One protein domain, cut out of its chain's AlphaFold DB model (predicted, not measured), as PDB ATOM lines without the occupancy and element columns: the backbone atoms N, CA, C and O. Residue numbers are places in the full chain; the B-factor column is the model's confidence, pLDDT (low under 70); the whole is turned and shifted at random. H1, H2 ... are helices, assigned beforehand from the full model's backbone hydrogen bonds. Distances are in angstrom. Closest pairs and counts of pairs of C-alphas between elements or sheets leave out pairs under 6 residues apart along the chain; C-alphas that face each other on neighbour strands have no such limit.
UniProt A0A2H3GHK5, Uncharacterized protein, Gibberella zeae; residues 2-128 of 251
ATOM      1  N   LEU A   2     266.633 207.369 106.559       75.12
ATOM      2  CA  LEU A   2     265.912 207.314 107.842       75.12
ATOM      3  C   LEU A   2     265.401 208.675 108.361       75.12
ATOM      4  O   LEU A   2     264.261 208.791 108.777       75.12
ATOM      5  N   GLU A   3     266.219 209.729 108.309       74.69
ATOM      6  CA  GLU A   3     265.845 211.048 108.847       74.69
ATOM      7  C   GLU A   3     264.626 211.675 108.146       74.69
ATOM      8  O   GLU A   3     263.753 212.242 108.799       74.69
ATOM      9  N   VAL A   4     264.530 211.530 106.820       80.00
ATOM     10  CA  VAL A   4     263.417 212.078 106.027       80.00
ATOM     11  C   VAL A   4     262.128 211.306 106.307       80.00
ATOM     12  O   VAL A   4     261.070 211.914 106.445       80.00
ATOM     13  N   GLU A   5     262.222 209.985 106.435       86.06
ATOM     14  CA  GLU A   5     261.092 209.114 106.775       86.06
ATOM     15  C   GLU A   5     260.585 209.406 108.190       86.06
ATOM     16  O   GLU A   5     259.394 209.652 108.382       86.06
ATOM     17  N   SER A   6     261.490 209.494 109.170       87.81
ATOM     18  CA  SER A   6     261.159 209.884 110.543       87.81
ATOM     19  C   SER A   6     260.484 211.254 110.588       87.81
ATOM     20  O   SER A   6     259.462 211.421 111.248       87.81
ATOM     21  N   MET A   7     260.997 212.235 109.840       86.81
ATOM     22  CA  MET A   7     260.389 213.563 109.745       86.81
ATOM     23  C   MET A   7     258.958 213.500 109.184       86.81
ATOM     24  O   MET A   7     258.061 214.164 109.704       86.81
ATOM     25  N   GLN A   8     258.727 212.710 108.131       87.25
ATOM     26  CA  GLN A   8     257.398 212.536 107.537       87.25
ATOM     27  C   GLN A   8     256.420 211.857 108.503       87.25
ATOM     28  O   GLN A   8     255.289 212.322 108.638       87.25
ATOM     29  N   LEU A   9     256.862 210.819 109.220       91.19
ATOM     30  CA  LEU A   9     256.052 210.135 110.230       91.19
ATOM     31  C   LEU A   9     255.665 211.073 111.376       91.19
ATOM     32  O   LEU A   9     254.498 211.141 111.750       91.19
ATOM     33  N   LEU A  10     256.612 211.857 111.894       92.19
ATOM     34  CA  LEU A  10     256.331 212.811 112.969       92.19
ATOM     35  C   LEU A  10     255.361 213.916 112.535       92.19
ATOM     36  O   LEU A  10     254.500 214.323 113.312       92.19
ATOM     37  N   ARG A  11     255.452 214.365 111.279       88.56
ATOM     38  CA  ARG A  11     254.486 215.310 110.703       88.56
ATOM     39  C   ARG A  11     253.097 214.704 110.561       88.56
ATOM     40  O   ARG A  11     252.127 215.395 110.854       88.56
ATOM     41  N   LEU A  12     253.007 213.441 110.139       91.94
ATOM     42  CA  LEU A  12     251.744 212.705 110.045       91.94
ATOM     43  C   LEU A  12     251.085 212.538 111.421       91.94
ATOM     44  O   LEU A  12     249.872 212.666 111.538       91.94
ATOM     45  N   LEU A  13     251.888 212.296 112.458       92.81
ATOM     46  CA  LEU A  13     251.439 212.219 113.852       92.81
ATOM     47  C   LEU A  13     251.164 213.593 114.485       92.81
ATOM     48  O   LEU A  13     250.764 213.655 115.647       92.81
ATOM     49  N   GLU A  14     251.405 214.679 113.745       91.69
ATOM     50  CA  GLU A  14     251.250 216.064 114.188       91.69
ATOM     51  C   GLU A  14     251.898 216.347 115.556       91.69
ATOM     52  O   GLU A  14     251.338 217.070 116.383       91.69
ATOM     53  N   VAL A  15     253.101 215.811 115.800       93.88
ATOM     54  CA  VAL A  15     253.800 215.923 117.103       93.88
ATOM     55  C   VAL A  15     254.142 217.363 117.511       93.88
ATOM     56  O   VAL A  15     254.506 217.637 118.646       93.88
ATOM     57  N   GLN A  16     254.042 218.311 116.587       90.44
ATOM     58  CA  GLN A  16     254.196 219.738 116.851       90.44
ATOM     59  C   GLN A  16     252.894 220.415 117.324       90.44
ATOM     60  O   GLN A  16     252.935 221.552 117.791       90.44
ATOM     61  N   LYS A  17     251.734 219.750 117.202       90.75
ATOM     62  CA  LYS A  17     250.410 220.288 117.549       90.75
ATOM     63  C   LYS A  17     249.838 219.569 118.764       90.75
ATOM     64  O   LYS A  17     249.268 218.489 118.645       90.75
ATOM     65  N   VAL A  18     249.881 220.226 119.918       91.12
ATOM     66  CA  VAL A  18     249.331 219.688 121.177       91.12
ATOM     67  C   VAL A  18     247.827 219.404 121.087       91.12
ATOM     68  O   VAL A  18     247.333 218.492 121.738       91.12
ATOM     69  N   SER A  19     247.089 220.122 120.232       92.12
ATOM     70  CA  SER A  19     245.668 219.847 119.982       92.12
ATOM     71  C   SER A  19     245.408 218.433 119.446       92.12
ATOM     72  O   SER A  19     244.349 217.869 119.725       92.12
ATOM     73  N   SER A  20     246.372 217.843 118.720       93.44
ATOM     74  CA  SER A  20     246.278 216.478 118.181       93.44
ATOM     75  C   SER A  20     246.354 215.395 119.265       93.44
ATOM     76  O   SER A  20     246.071 214.231 118.994       93.44
ATOM     77  N   TYR A  21     246.706 215.765 120.503       94.94
ATOM     78  CA  TYR A  21     246.895 214.821 121.608       94.94
ATOM     79  C   TYR A  21     245.595 214.458 122.324       94.94
ATOM     80  O   TYR A  21     245.588 213.663 123.263       94.94
ATOM     81  N   THR A  22     244.482 215.044 121.895       94.44
ATOM     82  CA  THR A  22     243.176 214.808 122.498       94.44
ATOM     83  C   THR A  22     242.775 213.342 122.314       94.44
ATOM     84  O   THR A  22     242.686 212.859 121.189       94.44
ATOM     85  N   GLY A  23     242.511 212.640 123.420       93.94
ATOM     86  CA  GLY A  23     242.136 211.221 123.414       93.94
ATOM     87  C   GLY A  23     243.309 210.236 123.437       93.94
ATOM     88  O   GLY A  23     243.062 209.032 123.446       93.94
ATOM     89  N   LEU A  24     244.557 210.716 123.467       96.06
ATOM     90  CA  LEU A  24     245.738 209.869 123.643       96.06
ATOM     91  C   LEU A  24     245.997 209.593 125.128       96.06
ATOM     92  O   LEU A  24     245.725 210.438 125.985       96.06
ATOM     93  N   ASP A  25     246.552 208.420 125.427       96.62
ATOM     94  CA  ASP A  25     247.035 208.106 126.769       96.62
ATOM     95  C   ASP A  25     248.343 208.848 127.096       96.62
ATOM     96  O   ASP A  25     249.011 209.412 126.223       96.62
ATOM     97  N   ALA A  26     248.720 208.867 128.377       96.62
ATOM     98  CA  ALA A  26     249.883 209.634 128.810       96.62
ATOM     99  C   ALA A  26     251.206 209.108 128.229       96.62
ATOM    100  O   ALA A  26     252.101 209.920 128.000       96.62
ATOM    101  N   ILE A  27     251.329 207.805 127.952       97.06
ATOM    102  CA  ILE A  27     252.541 207.221 127.361       97.06
ATOM    103  C   ILE A  27     252.723 207.785 125.954       97.06
ATOM    104  O   ILE A  27     253.764 208.375 125.659       97.06
ATOM    105  N   GLU A  28     251.690 207.691 125.115       96.19
ATOM    106  CA  GLU A  28     251.721 208.205 123.743       96.19
ATOM    107  C   GLU A  28     251.993 209.720 123.715       96.19
ATOM    108  O   GLU A  28     252.819 210.195 122.931       96.19
ATOM    109  N   VAL A  29     251.370 210.489 124.616       96.81
ATOM    110  CA  VAL A  29     251.633 211.933 124.738       96.81
ATOM    111  C   VAL A  29     253.105 212.209 125.056       96.81
ATOM    112  O   VAL A  29     253.715 213.068 124.413       96.81
ATOM    113  N   GLN A  30     253.698 211.501 126.025       97.06
ATOM    114  CA  GLN A  30     255.107 211.705 126.372       97.06
ATOM    115  C   GLN A  30     256.049 211.248 125.251       97.06
ATOM    116  O   GLN A  30     257.037 211.934 124.982       97.06
ATOM    117  N   LEU A  31     255.734 210.155 124.548       96.31
ATOM    118  CA  LEU A  31     256.519 209.688 123.403       96.31
ATOM    119  C   LEU A  31     256.521 210.706 122.261       96.31
ATOM    120  O   LEU A  31     257.590 211.021 121.740       96.31
ATOM    121  N   ARG A  32     255.367 211.294 121.914       96.62
ATOM    122  CA  ARG A  32     255.295 212.342 120.877       96.62
ATOM    123  C   ARG A  32     256.093 213.582 121.254       96.62
ATOM    124  O   ARG A  32     256.820 214.116 120.417       96.62
ATOM    125  N   LYS A  33     256.020 214.002 122.520       97.00
ATOM    126  CA  LYS A  33     256.820 215.112 123.054       97.00
ATOM    127  C   LYS A  33     258.324 214.829 122.977       97.00
ATOM    128  O   LYS A  33     259.068 215.645 122.437       97.00
ATOM    129  N   LYS A  34     258.777 213.657 123.441       96.38
ATOM    130  CA  LYS A  34     260.188 213.232 123.342       96.38
ATOM    131  C   LYS A  34     260.642 213.161 121.873       96.38
ATOM    132  O   LYS A  34     261.700 213.686 121.530       96.38
ATOM    133  N   ALA A  35     259.822 212.587 120.991       95.62
ATOM    134  CA  ALA A  35     260.128 212.449 119.568       95.62
ATOM    135  C   ALA A  35     260.223 213.799 118.837       95.62
ATOM    136  O   ALA A  35     261.125 213.987 118.019       95.62
ATOM    137  N   PHE A  36     259.342 214.754 119.162       95.19
ATOM    138  CA  PHE A  36     259.432 216.126 118.662       95.19
ATOM    139  C   PHE A  36     260.805 216.735 118.965       95.19
ATOM    140  O   PHE A  36     261.465 217.234 118.056       95.19
ATOM    141  N   TRP A  37     261.256 216.658 120.220       95.25
ATOM    142  CA  TRP A  37     262.523 217.255 120.645       95.25
ATOM    143  C   TRP A  37     263.745 216.564 120.042       95.25
ATOM    144  O   TRP A  37     264.666 217.245 119.600       95.25
ATOM    145  N   LEU A  38     263.736 215.234 119.928       93.31
ATOM    146  CA  LEU A  38     264.810 214.505 119.244       93.31
ATOM    147  C   LEU A  38     264.941 214.930 117.773       93.31
ATOM    148  O   LEU A  38     266.049 215.156 117.287       93.31
ATOM    149  N   MET A  39     263.815 215.102 117.072       90.50
ATOM    150  CA  MET A  39     263.821 215.618 115.701       90.50
ATOM    151  C   MET A  39     264.221 217.098 115.643       90.50
ATOM    152  O   MET A  39     264.909 217.524 114.716       90.50
ATOM    153  N   PHE A  40     263.838 217.883 116.652       89.62
ATOM    154  CA  PHE A  40     264.232 219.281 116.779       89.62
ATOM    155  C   PHE A  40     265.753 219.441 116.912       89.62
ATOM    156  O   PHE A  40     266.313 220.326 116.273       89.62
ATOM    157  N   TYR A  41     266.442 218.570 117.657       89.50
ATOM    158  CA  TYR A  41     267.909 218.607 117.757       89.50
ATOM    159  C   TYR A  41     268.566 218.401 116.394       89.50
ATOM    160  O   TYR A  41     269.402 219.207 115.982       89.50
ATOM    161  N   GLY A  42     268.124 217.374 115.657       84.44
ATOM    162  CA  GLY A  42     268.567 217.134 114.283       84.44
ATOM    163  C   GLY A  42     268.324 218.350 113.390       84.44
ATOM    164  O   GLY A  42     269.230 218.800 112.692       84.44
ATOM    165  N   TYR A  43     267.140 218.958 113.492       82.19
ATOM    166  CA  TYR A  43     266.813 220.193 112.784       82.19
ATOM    167  C   TYR A  43     267.777 221.345 113.106       82.19
ATOM    168  O   TYR A  43     268.264 221.982 112.174       82.19
ATOM    169  N   VAL A  44     268.113 221.595 114.379       82.62
ATOM    170  CA  VAL A  44     269.070 222.656 114.743       82.62
ATOM    171  C   VAL A  44     270.458 222.362 114.170       82.62
ATOM    172  O   VAL A  44     271.048 223.228 113.526       82.62
ATOM    173  N   HIS A  45     270.958 221.132 114.309       80.75
ATOM    174  CA  HIS A  45     272.235 220.734 113.706       80.75
ATOM    175  C   HIS A  45     272.237 220.886 112.173       80.75
ATOM    176  O   HIS A  45     273.251 221.250 111.576       80.75
ATOM    177  N   GLN A  46     271.102 220.648 111.510       75.62
ATOM    178  CA  GLN A  46     270.961 220.839 110.066       75.62
ATOM    179  C   GLN A  46     270.870 222.306 109.643       75.62
ATOM    180  O   GLN A  46     271.458 222.655 108.621       75.62
ATOM    181  N   MET A  47     270.181 223.170 110.400       68.94
ATOM    182  CA  MET A  47     270.102 224.607 110.094       68.94
ATOM    183  C   MET A  47     271.485 225.261 110.002       68.94
ATOM    184  O   MET A  47     271.656 226.253 109.296       68.94
ATOM    185  N   HIS A  48     272.461 224.705 110.714       63.91
ATOM    186  CA  HIS A  48     273.831 225.200 110.751       63.91
ATOM    187  C   HIS A  48     274.768 224.496 109.755       63.91
ATOM    188  O   HIS A  48     275.920 224.899 109.611       63.91
ATOM    189  N   ASN A  49     274.280 223.509 108.993       60.28
ATOM    190  CA  ASN A  49     275.018 222.937 107.872       60.28
ATOM    191  C   ASN A  49     274.864 223.815 106.615       60.28
ATOM    192  O   ASN A  49     273.772 223.983 106.080       60.28
ATOM    193  N   LEU A  50     275.992 224.308 106.089       46.81
ATOM    194  CA  LEU A  50     276.124 225.258 104.964       46.81
ATOM    195  C   LEU A  50     275.455 224.848 103.634       46.81
ATOM    196  O   LEU A  50     275.456 225.626 102.682       46.81
ATOM    197  N   ARG A  51     274.915 223.630 103.524       46.97
ATOM    198  CA  ARG A  51     274.417 223.074 102.259       46.97
ATOM    199  C   ARG A  51     272.977 223.433 101.894       46.97
ATOM    200  O   ARG A  51     272.591 223.047 100.808       46.97
ATOM    201  N   ASN A  52     272.207 224.159 102.716       51.09
ATOM    202  CA  ASN A  52     270.909 224.802 102.386       51.09
ATOM    203  C   ASN A  52     269.820 223.988 101.624       51.09
ATOM    204  O   ASN A  52     268.777 224.545 101.294       51.09
ATOM    205  N   GLU A  53     269.999 222.693 101.364       49.56
ATOM    206  CA  GLU A  53     269.189 221.923 100.402       49.56
ATOM    207  C   GLU A  53     268.320 220.827 101.047       49.56
ATOM    208  O   GLU A  53     267.930 219.867 100.385       49.56
ATOM    209  N   ARG A  54     267.986 220.921 102.340       56.09
ATOM    210  CA  ARG A  54     267.169 219.890 103.007       56.09
ATOM    211  C   ARG A  54     265.800 220.395 103.437       56.09
ATOM    212  O   ARG A  54     265.661 221.499 103.952       56.09
ATOM    213  N   LEU A  55     264.799 219.531 103.239       59.56
ATOM    214  CA  LEU A  55     263.463 219.650 103.819       59.56
ATOM    215  C   LEU A  55     263.602 219.913 105.322       59.56
ATOM    216  O   LEU A  55     264.112 219.066 106.052       59.56
ATOM    217  N   THR A  56     263.171 221.085 105.775       69.94
ATOM    218  CA  THR A  56     263.238 221.449 107.190       69.94
ATOM    219  C   THR A  56     262.131 220.742 107.951       69.94
ATOM    220  O   THR A  56     261.017 220.679 107.447       69.94
ATOM    221  N   PHE A  57     262.396 220.235 109.158       76.06
ATOM    222  CA  PHE A  57     261.364 219.629 110.011       76.06
ATOM    223  C   PHE A  57     260.260 220.633 110.363       76.06
ATOM    224  O   PHE A  57     259.073 220.348 110.169       76.06
ATOM    225  N   LEU A  58     260.661 221.835 110.784       77.50
ATOM    226  CA  LEU A  58     259.774 222.966 111.024       77.50
ATOM    227  C   LEU A  58     259.839 223.947 109.852       77.50
ATOM    228  O   LEU A  58     260.918 224.336 109.399       77.50
ATOM    229  N   ASP A  59     258.669 224.342 109.361       71.69
ATOM    230  CA  ASP A  59     258.540 225.502 108.482       71.69
ATOM    231  C   ASP A  59     258.721 226.779 109.329       71.69
ATOM    232  O   ASP A  59     258.164 226.843 110.432       71.69
ATOM    233  N   PRO A  60     259.467 227.791 108.846       66.88
ATOM    234  CA  PRO A  60     259.415 229.167 109.334       66.88
ATOM    235  C   PRO A  60     258.066 229.627 109.907       66.88
ATOM    236  O   PRO A  60     258.044 230.146 111.019       66.88
ATOM    237  N   VAL A  61     256.951 229.407 109.206       68.25
ATOM    238  CA  VAL A  61     255.615 229.849 109.649       68.25
ATOM    239  C   VAL A  61     255.127 229.031 110.846       68.25
ATOM    240  O   VAL A  61     254.744 229.596 111.870       68.25
ATOM    241  N   LEU A  62     255.229 227.702 110.760       69.69
ATOM    242  CA  LEU A  62     254.838 226.794 111.844       69.69
ATOM    243  C   LEU A  62     255.643 227.062 113.120       69.69
ATOM    244  O   LEU A  62     255.116 226.976 114.224       69.69
ATOM    245  N   SER A  63     256.917 227.430 112.976       72.25
ATOM    246  CA  SER A  63     257.796 227.719 114.107       72.25
ATOM    247  C   SER A  63     257.338 228.915 114.953       72.25
ATOM    248  O   SER A  63     257.668 228.978 116.139       72.25
ATOM    249  N   CYS A  64     256.552 229.835 114.380       70.38
ATOM    250  CA  CYS A  64     256.008 230.985 115.101       70.38
ATOM    251  C   CYS A  64     254.772 230.616 115.934       70.38
ATOM    252  O   CYS A  64     254.508 231.242 116.956       70.38
ATOM    253  N   GLU A  65     254.016 229.606 115.504       76.06
ATOM    254  CA  GLU A  65     252.750 229.195 116.123       76.06
ATOM    255  C   GLU A  65     252.951 228.190 117.266       76.06
ATOM    256  O   GLU A  65     252.084 228.026 118.127       76.06
ATOM    257  N   ILE A  66     254.106 227.521 117.303       83.88
ATOM    258  CA  ILE A  66     254.404 226.482 118.288       83.88
ATOM    259  C   ILE A  66     254.723 227.092 119.657       83.88
ATOM    260  O   ILE A  66     255.688 227.839 119.843       83.88
ATOM    261  N   ARG A  67     253.956 226.676 120.669       86.12
ATOM    262  CA  ARG A  67     254.296 226.882 122.081       86.12
ATOM    263  C   ARG A  67     255.193 225.742 122.564       86.12
ATOM    264  O   ARG A  67     254.709 224.719 123.031       86.12
ATOM    265  N   PHE A  68     256.508 225.930 122.450       89.19
ATOM    266  CA  PHE A  68     257.507 224.909 122.805       89.19
ATOM    267  C   PHE A  68     257.378 224.380 124.239       89.19
ATOM    268  O   PHE A  68     257.614 223.198 124.464       89.19
ATOM    269  N   GLU A  69     256.961 225.218 125.192       90.31
ATOM    270  CA  GLU A  69     256.809 224.781 126.586       90.31
ATOM    271  C   GLU A  69     255.730 223.699 126.738       90.31
ATOM    272  O   GLU A  69     255.907 222.753 127.499       90.31
ATOM    273  N   ASP A  70     254.655 223.751 125.948       91.88
ATOM    274  CA  ASP A  70     253.621 222.714 125.994       91.88
ATOM    275  C   ASP A  70     254.116 221.368 125.449       91.88
ATOM    276  O   ASP A  70     253.554 220.317 125.771       91.88
ATOM    277  N   LEU A  71     255.154 221.397 124.608       94.75
ATOM    278  CA  LEU A  71     255.793 220.220 124.024       94.75
ATOM    279  C   LEU A  71     256.874 219.633 124.934       94.75
ATOM    280  O   LEU A  71     257.399 218.565 124.626       94.75
ATOM    281  N   MET A  72     257.200 220.272 126.062       96.12
ATOM    282  CA  MET A  72     258.088 219.676 127.056       96.12
ATOM    283  C   MET A  72     257.445 218.416 127.651       96.12
ATOM    284  O   MET A  72     256.282 218.476 128.088       96.12
ATOM    285  N   PRO A  73     258.142 217.263 127.662       97.19
ATOM    286  CA  PRO A  73     257.657 216.106 128.392       97.19
ATOM    287  C   PRO A  73     257.646 216.386 129.898       97.19
ATOM    288  O   PRO A  73     258.356 217.259 130.405       97.19
ATOM    289  N   ALA A  74     256.798 215.659 130.618       96.69
ATOM    290  CA  ALA A  74     256.736 215.743 132.068       96.69
ATOM    291  C   ALA A  74     258.094 215.332 132.664       96.69
ATOM    292  O   ALA A  74     258.674 214.358 132.192       96.69
ATOM    293  N   PRO A  75     258.613 216.042 133.680       95.75
ATOM    294  CA  PRO A  75     259.969 215.850 134.204       95.75
ATOM    295  C   PRO A  75     260.093 214.614 135.121       95.75
ATOM    296  O   PRO A  75     260.682 214.670 136.197       95.75
ATOM    297  N   VAL A  76     259.520 213.487 134.704       95.69
ATOM    298  CA  VAL A  76     259.499 212.216 135.437       95.69
ATOM    299  C   VAL A  76     260.031 211.094 134.549       95.69
ATOM    300  O   VAL A  76     259.972 211.189 133.319       95.69
ATOM    301  N   ASP A  77     260.570 210.051 135.169       93.81
ATOM    302  CA  ASP A  77     261.002 208.850 134.452       93.81
ATOM    303  C   ASP A  77     259.808 207.938 134.122       93.81
ATOM    304  O   ASP A  77     258.669 208.183 134.541       93.81
ATOM    305  N   ASP A  78     260.054 206.924 133.295       93.38
ATOM    306  CA  ASP A  78     259.001 206.129 132.660       93.38
ATOM    307  C   ASP A  78     258.184 205.306 133.677       93.38
ATOM    308  O   ASP A  78     257.014 205.022 133.431       93.38
ATOM    309  N   GLU A  79     258.733 205.011 134.861       93.25
ATOM    310  CA  GLU A  79     258.046 204.322 135.964       93.25
ATOM    311  C   GLU A  79     256.847 205.114 136.508       93.25
ATOM    312  O   GLU A  79     255.917 204.540 137.081       93.25
ATOM    313  N   TYR A  80     256.849 206.435 136.313       96.19
ATOM    314  CA  TYR A  80     255.773 207.332 136.728       96.19
ATOM    315  C   TYR A  80     254.737 207.571 135.625       96.19
ATOM    316  O   TYR A  80     253.779 208.316 135.839       96.19
ATOM    317  N   ILE A  81     254.898 206.969 134.444       96.81
ATOM    318  CA  ILE A  81     254.015 207.182 133.297       96.81
ATOM    319  C   ILE A  81     253.248 205.892 133.017       96.81
ATOM    320  O   ILE A  81     253.812 204.835 132.761       96.81
ATOM    321  N   SER A  82     251.923 205.988 133.029       95.75
ATOM    322  CA  SER A  82     251.032 204.863 132.760       95.75
ATOM    323  C   SER A  82     249.945 205.256 131.767       95.75
ATOM    324  O   SER A  82     249.713 206.437 131.509       95.75
ATOM    325  N   THR A  83     249.219 204.275 131.234       95.06
ATOM    326  CA  THR A  83     248.090 204.545 130.331       95.06
ATOM    327  C   THR A  83     246.960 205.325 131.009       95.06
ATOM    328  O   THR A  83     246.213 206.030 130.336       95.06
ATOM    329  N   SER A  84     246.839 205.243 132.338       92.94
ATOM    330  CA  SER A  84     245.842 205.985 133.115       92.94
ATOM    331  C   SER A  84     246.276 207.406 133.477       92.94
ATOM    332  O   SER A  84     245.441 208.193 133.925       92.94
ATOM    333  N   GLY A  85     247.549 207.760 133.279       94.62
ATOM    334  CA  GLY A  85     248.069 209.087 133.591       94.62
ATOM    335  C   GLY A  85     249.496 209.082 134.129       94.62
ATOM    336  O   GLY A  85     250.185 208.060 134.150       94.62
ATOM    337  N   ILE A  86     249.921 210.262 134.579       96.44
ATOM    338  CA  ILE A  86     251.224 210.487 135.205       96.44
ATOM    339  C   ILE A  86     251.046 210.443 136.722       96.44
ATOM    340  O   ILE A  86     250.221 211.170 137.279       96.44
ATOM    341  N   LEU A  87     251.811 209.576 137.377       95.56
ATOM    342  CA  LEU A  87     251.829 209.411 138.822       95.56
ATOM    343  C   LEU A  87     252.568 210.575 139.495       95.56
ATOM    344  O   LEU A  87     253.459 211.197 138.914       95.56
ATOM    345  N   ALA A  88     252.208 210.863 140.745       94.38
ATOM    346  CA  ALA A  88     252.928 211.845 141.544       94.38
ATOM    347  C   ALA A  88     254.353 211.348 141.829       94.38
ATOM    348  O   ALA A  88     254.535 210.227 142.302       94.38
ATOM    349  N   CYS A  89     255.343 212.197 141.562       92.81
ATOM    350  CA  CYS A  89     256.757 211.906 141.763       92.81
ATOM    351  C   CYS A  89     257.346 212.898 142.784       92.81
ATOM    352  O   CYS A  89     257.071 214.098 142.675       92.81
ATOM    353  N   PRO A  90     258.126 212.442 143.781       94.00
ATOM    354  CA  PRO A  90     258.796 213.334 144.724       94.00
ATOM    355  C   PRO A  90     259.759 214.305 144.029       94.00
ATOM    356  O   PRO A  90     260.476 213.931 143.102       94.00
ATOM    357  N   GLU A  91     259.863 215.543 144.526       90.38
ATOM    358  CA  GLU A  91     260.756 216.561 143.938       90.38
ATOM    359  C   GLU A  91     262.227 216.117 143.881       90.38
ATOM    360  O   GLU A  91     262.946 216.451 142.941       90.38
ATOM    361  N   SER A  92     262.676 215.324 144.859       88.81
ATOM    362  CA  SER A  92     264.035 214.773 144.902       88.81
ATOM    363  C   SER A  92     264.336 213.809 143.755       88.81
ATOM    364  O   SER A  92     265.488 213.722 143.325       88.81
ATOM    365  N   GLU A  93     263.318 213.093 143.276       90.19
ATOM    366  CA  GLU A  93     263.420 212.165 142.150       90.19
ATOM    367  C   GLU A  93     263.280 212.911 140.825       90.19
ATOM    368  O   GLU A  93     264.110 212.730 139.939       90.19
ATOM    369  N   ILE A  94     262.346 213.867 140.736       91.88
ATOM    370  CA  ILE A  94     262.233 214.788 139.592       91.88
ATOM    371  C   ILE A  94     263.574 215.482 139.320       91.88
ATOM    372  O   ILE A  94     264.012 215.561 138.176       91.88
ATOM    373  N   ALA A  95     264.266 215.956 140.361       89.81
ATOM    374  CA  ALA A  95     265.546 216.650 140.220       89.81
ATOM    375  C   ALA A  95     266.684 215.772 139.655       89.81
ATOM    376  O   ALA A  95     267.708 216.308 139.219       89.81
ATOM    377  N   GLN A  96     266.520 214.447 139.680       90.38
ATOM    378  CA  GLN A  96     267.500 213.456 139.231       90.38
ATOM    379  C   GLN A  96     267.017 212.631 138.033       90.38
ATOM    380  O   GLN A  96     267.804 211.852 137.490       90.38
ATOM    381  N   SER A  97     265.763 212.812 137.613       93.75
ATOM    382  CA  SER A  97     265.158 212.054 136.525       93.75
ATOM    383  C   SER A  97     265.875 212.332 135.211       93.75
ATOM    384  O   SER A  97     266.304 213.466 134.942       93.75
ATOM    385  N   LEU A  98     266.015 211.306 134.374       93.81
ATOM    386  CA  LEU A  98     266.637 211.429 133.055       93.81
ATOM    387  C   LEU A  98     265.821 212.377 132.173       93.81
ATOM    388  O   LEU A  98     266.394 213.191 131.444       93.81
ATOM    389  N   THR A  99     264.489 212.349 132.300       95.75
ATOM    390  CA  THR A  99     263.609 213.268 131.566       95.75
ATOM    391  C   THR A  99     263.811 214.729 131.984       95.75
ATOM    392  O   THR A  99     263.770 215.615 131.131       95.75
ATOM    393  N   SER A 100     264.119 215.025 133.251       95.56
ATOM    394  CA  SER A 100     264.505 216.387 133.653       95.56
ATOM    395  C   SER A 100     265.790 216.853 132.969       95.56
ATOM    396  O   SER A 100     265.868 217.996 132.517       95.56
ATOM    397  N   GLY A 101     266.784 215.972 132.841       95.00
ATOM    398  CA  GLY A 101     268.009 216.262 132.094       95.00
ATOM    399  C   GLY A 101     267.744 216.475 130.603       95.00
ATOM    400  O   GLY A 101     268.225 217.447 130.017       95.00
ATOM    401  N   PHE A 102     266.895 215.633 130.008       95.94
ATOM    402  CA  PHE A 102     266.406 215.809 128.640       95.94
ATOM    403  C   PHE A 102     265.742 217.179 128.453       95.94
ATOM    404  O   PHE A 102     266.045 217.881 127.490       95.94
ATOM    405  N   ASN A 103     264.910 217.604 129.407       96.25
ATOM    406  CA  ASN A 103     264.222 218.889 129.359       96.25
ATOM    407  C   ASN A 103     265.178 220.083 129.429       96.25
ATOM    408  O   ASN A 103     264.997 221.071 128.714       96.25
ATOM    409  N   VAL A 104     266.214 219.995 130.268       95.56
ATOM    410  CA  VAL A 104     267.283 221.002 130.310       95.56
ATOM    411  C   VAL A 104     267.980 221.088 128.953       95.56
ATOM    412  O   VAL A 104     268.138 222.181 128.412       95.56
ATOM    413  N   HIS A 105     268.330 219.942 128.372       94.75
ATOM    414  CA  HIS A 105     268.960 219.870 127.059       94.75
ATOM    415  C   HIS A 105     268.075 220.486 125.956       94.75
ATOM    416  O   HIS A 105     268.547 221.308 125.170       94.75
ATOM    417  N   SER A 106     266.767 220.199 125.966       95.50
ATOM    418  CA  SER A 106     265.784 220.803 125.056       95.50
ATOM    419  C   SER A 106     265.758 222.327 125.129       95.50
ATOM    420  O   SER A 106     265.774 223.016 124.105       95.50
ATOM    421  N   ARG A 107     265.755 222.870 126.350       94.06
ATOM    422  CA  ARG A 107     265.715 224.318 126.589       94.06
ATOM    423  C   ARG A 107     266.982 225.025 126.110       94.06
ATOM    424  O   ARG A 107     266.883 226.147 125.620       94.06
ATOM    425  N   ILE A 108     268.142 224.373 126.191       93.75
ATOM    426  CA  ILE A 108     269.411 224.903 125.668       93.75
ATOM    427  C   ILE A 108     269.349 225.053 124.144       93.75
ATOM    428  O   ILE A 108     269.636 226.134 123.625       93.75
ATOM    429  N   PHE A 109     268.883 224.023 123.429       91.69
ATOM    430  CA  PHE A 109     268.662 224.111 121.980       91.69
ATOM    431  C   PHE A 109     267.682 225.231 121.610       91.69
ATOM    432  O   PHE A 109     267.930 226.000 120.679       91.69
ATOM    433  N   LEU A 110     266.579 225.358 122.352       90.06
ATOM    434  CA  LEU A 110     265.595 226.409 122.108       90.06
ATOM    435  C   LEU A 110     266.175 227.815 122.341       90.06
ATOM    436  O   LEU A 110     265.926 228.715 121.538       90.06
ATOM    437  N   ALA A 111     266.971 228.001 123.397       89.75
ATOM    438  CA  ALA A 111     267.578 229.284 123.754       89.75
ATOM    439  C   ALA A 111     268.554 229.817 122.690       89.75
ATOM    440  O   ALA A 111     268.667 231.028 122.509       89.75
ATOM    441  N   ALA A 112     269.214 228.935 121.933       86.75
ATOM    442  CA  ALA A 112     270.049 229.347 120.803       86.75
ATOM    443  C   ALA A 112     269.244 229.897 119.617       86.75
ATOM    444  O   ALA A 112     269.751 230.683 118.808       86.75
ATOM    445  N   LEU A 113     267.978 229.494 119.500       81.75
ATOM    446  CA  LEU A 113     267.110 229.897 118.401       81.75
ATOM    447  C   LEU A 113     266.207 231.072 118.772       81.75
ATOM    448  O   LEU A 113     265.997 231.940 117.923       81.75
ATOM    449  N   LYS A 114     265.744 231.162 120.023       79.25
ATOM    450  CA  LYS A 114     264.767 232.160 120.474       79.25
ATOM    451  C   LYS A 114     265.242 232.908 121.726       79.25
ATOM    452  O   LYS A 114     265.663 232.285 122.696       79.25
ATOM    453  N   SER A 115     265.120 234.239 121.716       71.00
ATOM    454  CA  SER A 115     265.385 235.078 122.893       71.00
ATOM    455  C   SER A 115     264.363 234.830 124.017       71.00
ATOM    456  O   SER A 115     263.182 234.581 123.728       71.00
ATOM    457  N   PRO A 116     264.775 234.929 125.296       65.38
ATOM    458  CA  PRO A 116     263.866 234.841 126.438       65.38
ATOM    459  C   PRO A 116     262.800 235.944 126.381       65.38
ATOM    460  O   PRO A 116     263.073 237.069 125.980       65.38
ATOM    461  N   GLY A 117     261.557 235.623 126.748       60.09
ATOM    462  CA  GLY A 117     260.457 236.600 126.743       60.09
ATOM    463  C   GLY A 117     259.979 237.042 125.352       60.09
ATOM    464  O   GLY A 117     259.145 237.938 125.251       60.09
ATOM    465  N   SER A 118     260.465 236.420 124.273       58.50
ATOM    466  CA  SER A 118     259.964 236.687 122.925       58.50
ATOM    467  C   SER A 118     258.525 236.181 122.758       58.50
ATOM    468  O   SER A 118     258.267 234.968 122.712       58.50
ATOM    469  N   ASP A 119     257.591 237.123 122.603       55.47
ATOM    470  CA  ASP A 119     256.260 236.847 122.069       55.47
ATOM    471  C   ASP A 119     256.379 236.133 120.718       55.47
ATOM    472  O   ASP A 119     257.229 236.475 119.889       55.47
ATOM    473  N   ALA A 120     255.478 235.181 120.460       51.72
ATOM    474  CA  ALA A 120     255.359 234.465 119.184       51.72
ATOM    475  C   ALA A 120     255.396 235.395 117.948       51.72
ATOM    476  O   ALA A 120     255.890 235.008 116.892       51.72
ATOM    477  N   TYR A 121     254.941 236.642 118.110       46.84
ATOM    478  CA  TYR A 121     254.888 237.669 117.071       46.84
ATOM    479  C   TYR A 121     256.167 238.515 116.904       46.84
ATOM    480  O   TYR A 121     256.301 239.170 115.872       46.84
ATOM    481  N   ARG A 122     257.091 238.552 117.879       47.97
ATOM    482  CA  ARG A 122     258.250 239.474 117.854       47.97
ATOM    483  C   ARG A 122     259.570 238.825 117.438       47.97
ATOM    484  O   ARG A 122     260.328 239.467 116.722       47.97
ATOM    485  N   HIS A 123     259.836 237.570 117.815       53.06
ATOM    486  CA  HIS A 123     261.030 236.847 117.346       53.06
ATOM    487  C   HIS A 123     260.713 235.381 117.084       53.06
ATOM    488  O   HIS A 123     260.937 234.510 117.929       53.06
ATOM    489  N   CYS A 124     260.170 235.131 115.900       57.72
ATOM    490  CA  CYS A 124     260.062 233.788 115.369       57.72
ATOM    491  C   CYS A 124     261.448 233.258 114.950       57.72
ATOM    492  O   CYS A 124     262.365 234.039 114.692       57.72
ATOM    493  N   ILE A 125     261.612 231.931 114.884       61.72
ATOM    494  CA  ILE A 125     262.858 231.283 114.425       61.72
ATOM    495  C   ILE A 125     263.181 231.702 112.977       61.72
ATOM    496  O   ILE A 125     264.337 231.696 112.551       61.72
ATOM    497  N   CYS A 126     262.156 232.112 112.228       57.97
ATOM    498  CA  CYS A 126     262.281 232.612 110.877       57.97
ATOM    499  C   CYS A 126     262.971 233.987 110.818       57.97
ATOM    500  O   CYS A 126     262.642 234.937 111.524       57.97
ATOM    501  N   SER A 127     263.939 234.086 109.913       55.62
ATOM    502  CA  SER A 127     264.869 235.191 109.654       55.62
ATOM    503  C   SER A 127     264.225 236.502 109.155       55.62
ATOM    504  O   SER A 127     264.750 237.131 108.240       55.62
ATOM    505  N   HIS A 128     263.079 236.928 109.693       57.59
ATOM    506  CA  HIS A 128     262.313 238.069 109.170       57.59
ATOM    507  C   HIS A 128     262.869 239.437 109.566       57.59
ATOM    508  O   HIS A 128     262.437 240.453 109.018       57.59
TER     509      HIS A 128
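AT A GLANCE: This is residues 2 to 128 of the 251 residues of an uncharacterized protein of Gibberella zeae (UniProt A0A2H3GHK5). One long helix, H3, runs through the middle of the domain, with H1 crossing it on one side and H7 slanting over it on the other. The four short helices and three long stretches without a named element fill out the rest: H6 lies at one end of the longest axis, and residues 48 to 53 stick out at the other. The printed part has 127 residues, with seven named helices in the order H1 to H7 and no named strand, and its class is all helix. It is compact, with a radius of gyration of the C-alphas of 15.4 A, and spans 44 by 30 by 26 A.

IN THESE COORDINATES: H3, residues 26 to 47, is the longest helix at 31.4 A; it begins at C-alpha 26 (249.883, 209.634, 128.810) and ends at C-alpha 47 (270.102, 224.607, 110.094). H7, residues 98 to 113, is 23.6 A long and ends at C-alpha 113 (267.110, 229.897, 118.401). H1, residues 2 to 12, is 15.3 A long and begins at C-alpha 2 (265.912, 207.314, 107.842). H4 holds residues 60 to 65 and is 9.5 A long. H2, residues 18 to 21, H5, residues 68 to 71, and H6, residues 91 to 94, have four residues each and measure 5.5, 5.1 and 4.9 A.

HOW THE PARTS SIT: H3 touches H7 with residues 37 to 44 alone; the closest C-alphas, of Trp 37 and Ser 106, are 6.5 A apart, and the two run the same way at a steep tilt of 38 degrees. H3 touches H1 with residues 32 to 39 alone; the closest C-alphas, of Met 7 and Met 39, are 7.2 A apart, and the two run opposite ways at a steep tilt of 51 degrees. H1 and H7 are apart. H5 is close to H3 but not clearly touching, with the C-alphas of Lys 33 and Leu 71 the closest at 5.3 A; H5 and H7 are near each other. H2 is close to H3 but not clearly touching, its closest C-alphas those of Tyr 21 and Val 29, 6.4 A apart. H6 is close to H7 but not clearly touching, with the C-alphas of Ile 94 and Ser 100 the closest at 6.6 A. H4 touches no helix. In H1 and H3 every O i to N i+4 pair is within hydrogen-bond range, in H7 11 of 12; H4 has 0 of 2, but 2 of 3 O i to N i+3 pairs; H2, H5 and H6 are too short for an O i to N i+4 pair.

THE WHOLE: The two C-alphas farthest apart, of Glu 53 and Pro 90, are 46.3 A apart. The printed part has no cut. The links H3 to H4, 12 residues, and H5 to H6, 19 residues, are long; in the latter, residues 81 to 82 and 85 to 86 form a short antiparallel pairing. The mean pLDDT of the printed part is 83.8, and residues 47 to 56, 60 to 62 and 116 to 128 are under 70.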